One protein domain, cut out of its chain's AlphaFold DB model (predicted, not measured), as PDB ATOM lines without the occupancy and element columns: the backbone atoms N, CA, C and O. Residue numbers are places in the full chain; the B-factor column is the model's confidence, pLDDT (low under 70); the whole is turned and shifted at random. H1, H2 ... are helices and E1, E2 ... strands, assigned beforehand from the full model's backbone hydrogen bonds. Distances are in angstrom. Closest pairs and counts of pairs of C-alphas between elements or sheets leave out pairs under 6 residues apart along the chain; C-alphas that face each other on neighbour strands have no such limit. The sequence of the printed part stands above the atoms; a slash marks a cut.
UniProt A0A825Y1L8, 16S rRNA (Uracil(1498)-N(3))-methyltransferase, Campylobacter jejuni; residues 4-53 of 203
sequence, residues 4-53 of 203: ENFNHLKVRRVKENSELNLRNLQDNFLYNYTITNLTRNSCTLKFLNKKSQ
ATOM      1  N   GLU A   4     -18.614 -30.268 -71.737       85.56
ATOM      2  CA  GLU A   4     -19.502 -30.021 -70.583       85.56
ATOM      3  C   GLU A   4     -20.846 -29.411 -71.020       85.56
ATOM      4  O   GLU A   4     -21.901 -29.976 -70.729       85.56
ATOM      5  N   ASN A   5     -20.824 -28.351 -71.835       85.81
ATOM      6  CA  ASN A   5     -22.037 -27.677 -72.326       85.81
ATOM      7  C   ASN A   5     -22.972 -28.616 -73.109       85.81
ATOM      8  O   ASN A   5     -24.194 -28.498 -73.034       85.81
ATOM      9  N   PHE A   6     -22.416 -29.573 -73.860       90.38
ATOM     10  CA  PHE A   6     -23.223 -30.583 -74.548       90.38
ATOM     11  C   PHE A   6     -23.776 -31.641 -73.583       90.38
ATOM     12  O   PHE A   6     -24.923 -32.070 -73.729       90.38
ATOM     13  N   ASN A   7     -23.005 -32.031 -72.563       88.81
ATOM     14  CA  ASN A   7     -23.455 -32.980 -71.544       88.81
ATOM     15  C   ASN A   7     -24.685 -32.456 -70.782       88.81
ATOM     16  O   ASN A   7     -25.625 -33.221 -70.568       88.81
ATOM     17  N   HIS A   8     -24.739 -31.156 -70.466       86.56
ATOM     18  CA  HIS A   8     -25.927 -30.528 -69.869       86.56
ATOM     19  C   HIS A   8     -27.178 -30.687 -70.751       86.56
ATOM     20  O   HIS A   8     -28.245 -31.074 -70.267       86.56
ATOM     21  N   LEU A   9     -27.052 -30.471 -72.064       87.69
ATOM     22  CA  LEU A   9     -28.155 -30.675 -73.012       87.69
ATOM     23  C   LEU A   9     -28.575 -32.148 -73.111       87.69
ATOM     24  O   LEU A   9     -29.766 -32.452 -73.202       87.69
ATOM     25  N   LYS A  10     -27.614 -33.073 -73.041       86.69
ATOM     26  CA  LYS A  10     -27.874 -34.516 -73.065       86.69
ATOM     27  C   LYS A  10     -28.685 -34.973 -71.851       86.69
ATOM     28  O   LYS A  10     -29.631 -35.742 -72.015       86.69
ATOM     29  N   VAL A  11     -28.378 -34.460 -70.656       88.75
ATOM     30  CA  VAL A  11     -29.159 -34.725 -69.431       88.75
ATOM     31  C   VAL A  11     -30.598 -34.220 -69.574       88.75
ATOM     32  O   VAL A  11     -31.532 -34.903 -69.155       88.75
ATOM     33  N   ARG A  12     -30.799 -33.083 -70.253       87.81
ATOM     34  CA  ARG A  12     -32.127 -32.532 -70.579       87.81
ATOM     35  C   ARG A  12     -32.878 -33.299 -71.678       87.81
ATOM     36  O   ARG A  12     -34.021 -32.954 -71.962       87.81
ATOM     37  N   ARG A  13     -32.269 -34.329 -72.282       89.00
ATOM     38  CA  ARG A  13     -32.859 -35.183 -73.335       89.00
ATOM     39  C   ARG A  13     -33.410 -34.389 -74.530       89.00
ATOM     40  O   ARG A  13     -34.470 -34.715 -75.063       89.00
ATOM     41  N   VAL A  14     -32.691 -33.343 -74.938       90.31
ATOM     42  CA  VAL A  14     -33.063 -32.520 -76.100       90.31
ATOM     43  C   VAL A  14     -33.056 -33.343 -77.395       90.31
ATOM     44  O   VAL A  14     -32.299 -34.307 -77.516       90.31
ATOM     45  N   LYS A  15     -33.889 -32.959 -78.368       92.44
ATOM     46  CA  LYS A  15     -34.001 -33.616 -79.682       92.44
ATOM     47  C   LYS A  15     -33.608 -32.659 -80.804       92.44
ATOM     48  O   LYS A  15     -33.630 -31.443 -80.613       92.44
ATOM     49  N   GLU A  16     -33.306 -33.191 -81.984       93.12
ATOM     50  CA  GLU A  16     -33.205 -32.358 -83.188       93.12
ATOM     51  C   GLU A  16     -34.479 -31.529 -83.393       93.12
ATOM     52  O   GLU A  16     -35.572 -31.928 -82.988       93.12
ATOM     53  N   ASN A  17     -34.309 -30.345 -83.974       93.75
ATOM     54  CA  ASN A  17     -35.311 -29.297 -84.159       93.75
ATOM     55  C   ASN A  17     -35.864 -28.667 -82.867       93.75
ATOM     56  O   ASN A  17     -36.715 -27.783 -82.946       93.75
ATOM     57  N   SER A  18     -35.373 -29.049 -81.681       93.75
ATOM     58  CA  SER A  18     -35.741 -28.365 -80.431       93.75
ATOM     59  C   SER A  18     -35.139 -26.960 -80.383       93.75
ATOM     60  O   SER A  18     -33.980 -26.766 -80.760       93.75
ATOM     61  N   GLU A  19     -35.901 -25.999 -79.861       94.75
ATOM     62  CA  GLU A  19     -35.400 -24.657 -79.561       94.75
ATOM     63  C   GLU A  19     -34.664 -24.612 -78.215       94.75
ATOM     64  O   GLU A  19     -35.022 -25.291 -77.247       94.75
ATOM     65  N   LEU A  20     -33.622 -23.791 -78.158       93.62
ATOM     66  CA  LEU A  20     -32.782 -23.553 -76.998       93.62
ATOM     67  C   LEU A  20     -32.611 -22.056 -76.793       93.62
ATOM     68  O   LEU A  20     -32.111 -21.347 -77.664       93.62
ATOM     69  N   ASN A  21     -32.927 -21.613 -75.584       93.25
ATOM     70  CA  ASN A  21     -32.591 -20.279 -75.122       93.25
ATOM     71  C   ASN A  21     -31.246 -20.321 -74.397       93.25
ATOM     72  O   ASN A  21     -31.097 -21.048 -73.414       93.25
ATOM     73  N   LEU A  22     -30.281 -19.547 -74.888       92.31
ATOM     74  CA  LEU A  22     -28.925 -19.461 -74.360       92.31
ATOM     75  C   LEU A  22     -28.581 -18.016 -73.990       92.31
ATOM     76  O   LEU A  22     -29.075 -17.060 -74.592       92.31
ATOM     77  N   ARG A  23     -27.697 -17.871 -73.004       91.19
ATOM     78  CA  ARG A  23     -27.106 -16.598 -72.585       91.19
ATOM     79  C   ARG A  23     -25.593 -16.736 -72.590       91.19
ATOM     80  O   ARG A  23     -25.076 -17.793 -72.238       91.19
ATOM     81  N   ASN A  24     -24.897 -15.674 -72.975       90.38
ATOM     82  CA  ASN A  24     -23.435 -15.610 -72.910       90.38
ATOM     83  C   ASN A  24     -22.926 -15.015 -71.584       90.38
ATOM     84  O   ASN A  24     -21.727 -15.063 -71.333       90.38
ATOM     85  N   LEU A  25     -23.824 -14.465 -70.750       90.06
ATOM     86  CA  LEU A  25     -23.507 -13.744 -69.506       90.06
ATOM     87  C   LEU A  25     -22.566 -12.539 -69.717       90.06
ATOM     88  O   LEU A  25     -21.888 -12.111 -68.785       90.06
ATOM     89  N   GLN A  26     -22.516 -12.008 -70.942       87.19
ATOM     90  CA  GLN A  26     -21.726 -10.837 -71.343       87.19
ATOM     91  C   GLN A  26     -22.618  -9.662 -71.762       87.19
ATOM     92  O   GLN A  26     -22.180  -8.515 -71.748       87.19
ATOM     93  N   ASP A  27     -23.867  -9.942 -72.129       89.12
ATOM     94  CA  ASP A  27     -24.868  -8.951 -72.491       89.12
ATOM     95  C   ASP A  27     -26.252  -9.329 -71.935       89.12
ATOM     96  O   ASP A  27     -26.446 -10.371 -71.307       89.12
ATOM     97  N   ASN A  28     -27.231  -8.450 -72.156       88.75
ATOM     98  CA  ASN A  28     -28.604  -8.633 -71.686       88.75
ATOM     99  C   ASN A  28     -29.510  -9.315 -72.727       88.75
ATOM    100  O   ASN A  28     -30.732  -9.166 -72.663       88.75
ATOM    101  N   PHE A  29     -28.959 -10.026 -73.714       92.12
ATOM    102  CA  PHE A  29     -29.756 -10.719 -74.720       92.12
ATOM    103  C   PHE A  29     -29.998 -12.184 -74.345       92.12
ATOM    104  O   PHE A  29     -29.102 -12.924 -73.942       92.12
ATOM    105  N   LEU A  30     -31.237 -12.626 -74.557       93.62
ATOM    106  CA  LEU A  30     -31.571 -14.040 -74.646       93.62
ATOM    107  C   LEU A  30     -31.490 -14.459 -76.112       93.62
ATOM    108  O   LEU A  30     -32.236 -13.934 -76.943       93.62
ATOM    109  N   TYR A  31     -30.585 -15.379 -76.421       95.44
ATOM    110  CA  TYR A  31     -30.365 -15.877 -77.771       95.44
ATOM    111  C   TYR A  31     -31.164 -17.160 -77.981       95.44
ATOM    112  O   TYR A  31     -31.013 -18.109 -77.211       95.44
ATOM    113  N   ASN A  32     -31.985 -17.204 -79.029       96.88
ATOM    114  CA  ASN A  32     -32.719 -18.403 -79.411       96.88
ATOM    115  C   ASN A  32     -31.984 -19.130 -80.548       96.88
ATOM    116  O   ASN A  32     -31.584 -18.523 -81.550       96.88
ATOM    117  N   TYR A  33     -31.811 -20.434 -80.384       97.12
ATOM    118  CA  TYR A  33     -31.196 -21.343 -81.339       97.12
ATOM    119  C   TYR A  33     -32.091 -22.556 -81.567       97.12
ATOM    120  O   TYR A  33     -32.772 -23.003 -80.655       97.12
ATOM    121  N   THR A  34     -32.003 -23.175 -82.741       97.12
ATOM    122  CA  THR A  34     -32.538 -24.525 -82.973       97.12
ATOM    123  C   THR A  34     -31.405 -25.537 -83.128       97.12
ATOM    124  O   THR A  34     -30.339 -25.218 -83.667       97.12
ATOM    125  N   ILE A  35     -31.614 -26.761 -82.641       96.38
ATOM    126  CA  ILE A  35     -30.673 -27.872 -82.820       96.38
ATOM    127  C   ILE A  35     -30.866 -28.460 -84.219       96.38
ATOM    128  O   ILE A  35     -31.856 -29.140 -84.465       96.38
ATOM    129  N   THR A  36     -29.914 -28.252 -85.128       95.81
ATOM    130  CA  THR A  36     -30.027 -28.746 -86.515       95.81
ATOM    131  C   THR A  36     -29.416 -30.121 -86.738       95.81
ATOM    132  O   THR A  36     -29.741 -30.773 -87.720       95.81
ATOM    133  N   ASN A  37     -28.491 -30.539 -85.875       94.06
ATOM    134  CA  ASN A  37     -27.867 -31.858 -85.936       94.06
ATOM    135  C   ASN A  37     -27.460 -32.275 -84.520       94.06
ATOM    136  O   ASN A  37     -26.801 -31.498 -83.815       94.06
ATOM    137  N   LEU A  38     -27.840 -33.483 -84.114       93.62
ATOM    138  CA  LEU A  38     -27.531 -34.063 -82.816       93.62
ATOM    139  C   LEU A  38     -26.771 -35.384 -82.984       93.62
ATOM    140  O   LEU A  38     -27.310 -36.402 -83.402       93.62
ATOM    141  N   THR A  39     -25.511 -35.386 -82.564       92.81
ATOM    142  CA  THR A  39     -24.650 -36.576 -82.567       92.81
ATOM    143  C   THR A  39     -24.459 -37.121 -81.151       92.81
ATOM    144  O   THR A  39     -24.867 -36.509 -80.163       92.81
ATOM    145  N   ARG A  40     -23.760 -38.256 -81.018       88.81
ATOM    146  CA  ARG A  40     -23.469 -38.882 -79.715       88.81
ATOM    147  C   ARG A  40     -22.732 -37.956 -78.729       88.81
ATOM    148  O   ARG A  40     -22.982 -38.057 -77.523       88.81
ATOM    149  N   ASN A  41     -21.842 -37.097 -79.239       92.38
ATOM    150  CA  ASN A  41     -20.894 -36.293 -78.448       92.38
ATOM    151  C   ASN A  41     -20.970 -34.779 -78.733       92.38
ATOM    152  O   ASN A  41     -20.204 -34.006 -78.159       92.38
ATOM    153  N   SER A  42     -21.846 -34.342 -79.639       94.38
ATOM    154  CA  SER A  42     -21.945 -32.935 -80.031       94.38
ATOM    155  C   SER A  42     -23.299 -32.592 -80.638       94.38
ATOM    156  O   SER A  42     -23.993 -33.469 -81.153       94.38
ATOM    157  N   CYS A  43     -23.641 -31.306 -80.655       94.75
ATOM    158  CA  CYS A  43     -24.744 -30.794 -81.464       94.75
ATOM    159  C   CYS A  43     -24.355 -29.527 -82.231       94.75
ATOM    160  O   CYS A  43     -23.493 -28.754 -81.796       94.75
ATOM    161  N   THR A  44     -25.027 -29.302 -83.359       96.00
ATOM    162  CA  THR A  44     -24.952 -28.053 -84.124       96.00
ATOM    163  C   THR A  44     -26.164 -27.195 -83.804       96.00
ATOM    164  O   THR A  44     -27.289 -27.691 -83.765       96.00
ATOM    165  N   LEU A  45     -25.916 -25.910 -83.561       96.38
ATOM    166  CA  LEU A  45     -26.950 -24.925 -83.276       96.38
ATOM    167  C   LEU A  45     -27.042 -23.934 -84.429       96.38
ATOM    168  O   LEU A  45     -26.022 -23.403 -84.869       96.38
ATOM    169  N   LYS A  46     -28.263 -23.641 -84.867       97.19
ATOM    170  CA  LYS A  46     -28.553 -22.555 -85.802       97.19
ATOM    171  C   LYS A  46     -29.198 -21.409 -85.042       97.19
ATOM    172  O   LYS A  46     -30.223 -21.602 -84.397       97.19
ATOM    173  N   PHE A  47     -28.585 -20.232 -85.119       97.56
ATOM    174  CA  PHE A  47     -29.139 -19.008 -84.549       97.56
ATOM    175  C   PHE A  47     -30.468 -18.660 -85.226       97.56
ATOM    176  O   PHE A  47     -30.569 -18.724 -86.453       97.56
ATOM    177  N   LEU A  48     -31.471 -18.300 -84.426       97.62
ATOM    178  CA  LEU A  48     -32.781 -17.867 -84.906       97.62
ATOM    179  C   LEU A  48     -32.938 -16.357 -84.733       97.62
ATOM    180  O   LEU A  48     -33.087 -15.626 -85.707       97.62
ATOM    181  N   ASN A  49     -32.903 -15.891 -83.487       97.25
ATOM    182  CA  ASN A  49     -33.051 -14.487 -83.129       97.25
ATOM    183  C   ASN A  49     -32.494 -14.229 -81.721       97.25
ATOM    184  O   ASN A  49     -32.036 -15.142 -81.030       97.25
ATOM    185  N   LYS A  50     -32.535 -12.967 -81.288       96.31
ATOM    186  CA  LYS A  50     -32.244 -12.581 -79.906       96.31
ATOM    187  C   LYS A  50     -33.260 -11.567 -79.400       96.31
ATOM    188  O   LYS A  50     -33.754 -10.747 -80.174       96.31
ATOM    189  N   LYS A  51     -33.533 -11.590 -78.096       94.12
ATOM    190  CA  LYS A  51     -34.441 -10.648 -77.425       94.12
ATOM    191  C   LYS A  51     -33.715  -9.934 -76.290       94.12
ATOM    192  O   LYS A  51     -33.101 -10.596 -75.459       94.12
ATOM    193  N   SER A  52     -33.799  -8.602 -76.247       91.50
ATOM    194  CA  SER A  52     -33.260  -7.827 -75.120       91.50
ATOM    195  C   SER A  52     -34.079  -8.094 -73.861       91.50
ATOM    196  O   SER A  52     -35.312  -8.047 -73.898       91.50
ATOM    197  N   GLN A  53     -33.402  -8.350 -72.750       86.19
ATOM    198  CA  GLN A  53     -33.998  -8.503 -71.431       86.19
ATOM    199  C   GLN A  53     -33.548  -7.353 -70.531       86.19
ATOM    200  O   GLN A  53     -32.530  -7.432 -69.847       86.19
TER     201      GLN A  53
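Overview. This is residues 4 to 53 of the 203 residues of the protein "16S rRNA (Uracil(1498)-N(3))-methyltransferase" of Campylobacter jejuni (UniProt A0A825Y1L8). A long hairpin of two strands, E2 and E3, is widened along one edge by the short strand E1 into a strongly twisted sheet, and a short helix, H1, only grazes this sheet near the E2 to E3 turn. The printed part has 50 residues, with one named helix and three named strands in the order H1, E1, E2, E3. The sheet's order is E1 - E2 - E3, all antiparallel, and the class is mixed, helices and strands. The whole is only just compact, close to loose, with a radius of gyration of the C-alphas of 11.3 A, and elongated, spanning 32 by 20 by 14 A.

Arrangement. H1, residues 4 to 11, is on the sheet but only grazes it with residues 6 to 10. Its closest C-alpha pair with E3, residues 43 to 52, is Phe 6 and Cys 43, 7.1 A apart. In H1, 3 of 4 O i to N i+4 pairs are within hydrogen-bond range. E1, residues 19 to 22, is an edge strand and forms a hairpin with the inner strand E2, residues 29 to 38, antiparallel at 134 degrees. N 20 and O 33 are within hydrogen-bond range at 2.8 A. E2 and the other edge strand, E3, form a second hairpin, antiparallel at 160 degrees, with N 30 and O 51 at 2.9 A and N 44 and O 37 at 2.9 A. E1, E2 and E3 make a meander, each strand the antiparallel neighbour of the one before.

Along the chain. H1 begins at C-alpha 4, (-19.502, -30.021, -70.583), and is 10.8 A long. E1 measures 9.8 A and E2 24.8 A. E3 measures 25.3 A, bends by 61 degrees at residue 48 and ends at C-alpha 52, (-33.260, -7.827, -75.120).

Size, cuts and confidence. The C-alphas farthest apart, those of Arg 40 and Gln 53, are 33.2 A apart. The printed part has no cut, and no link is long. The mean pLDDT of the printed part is 92.3, and no printed residue is under 70.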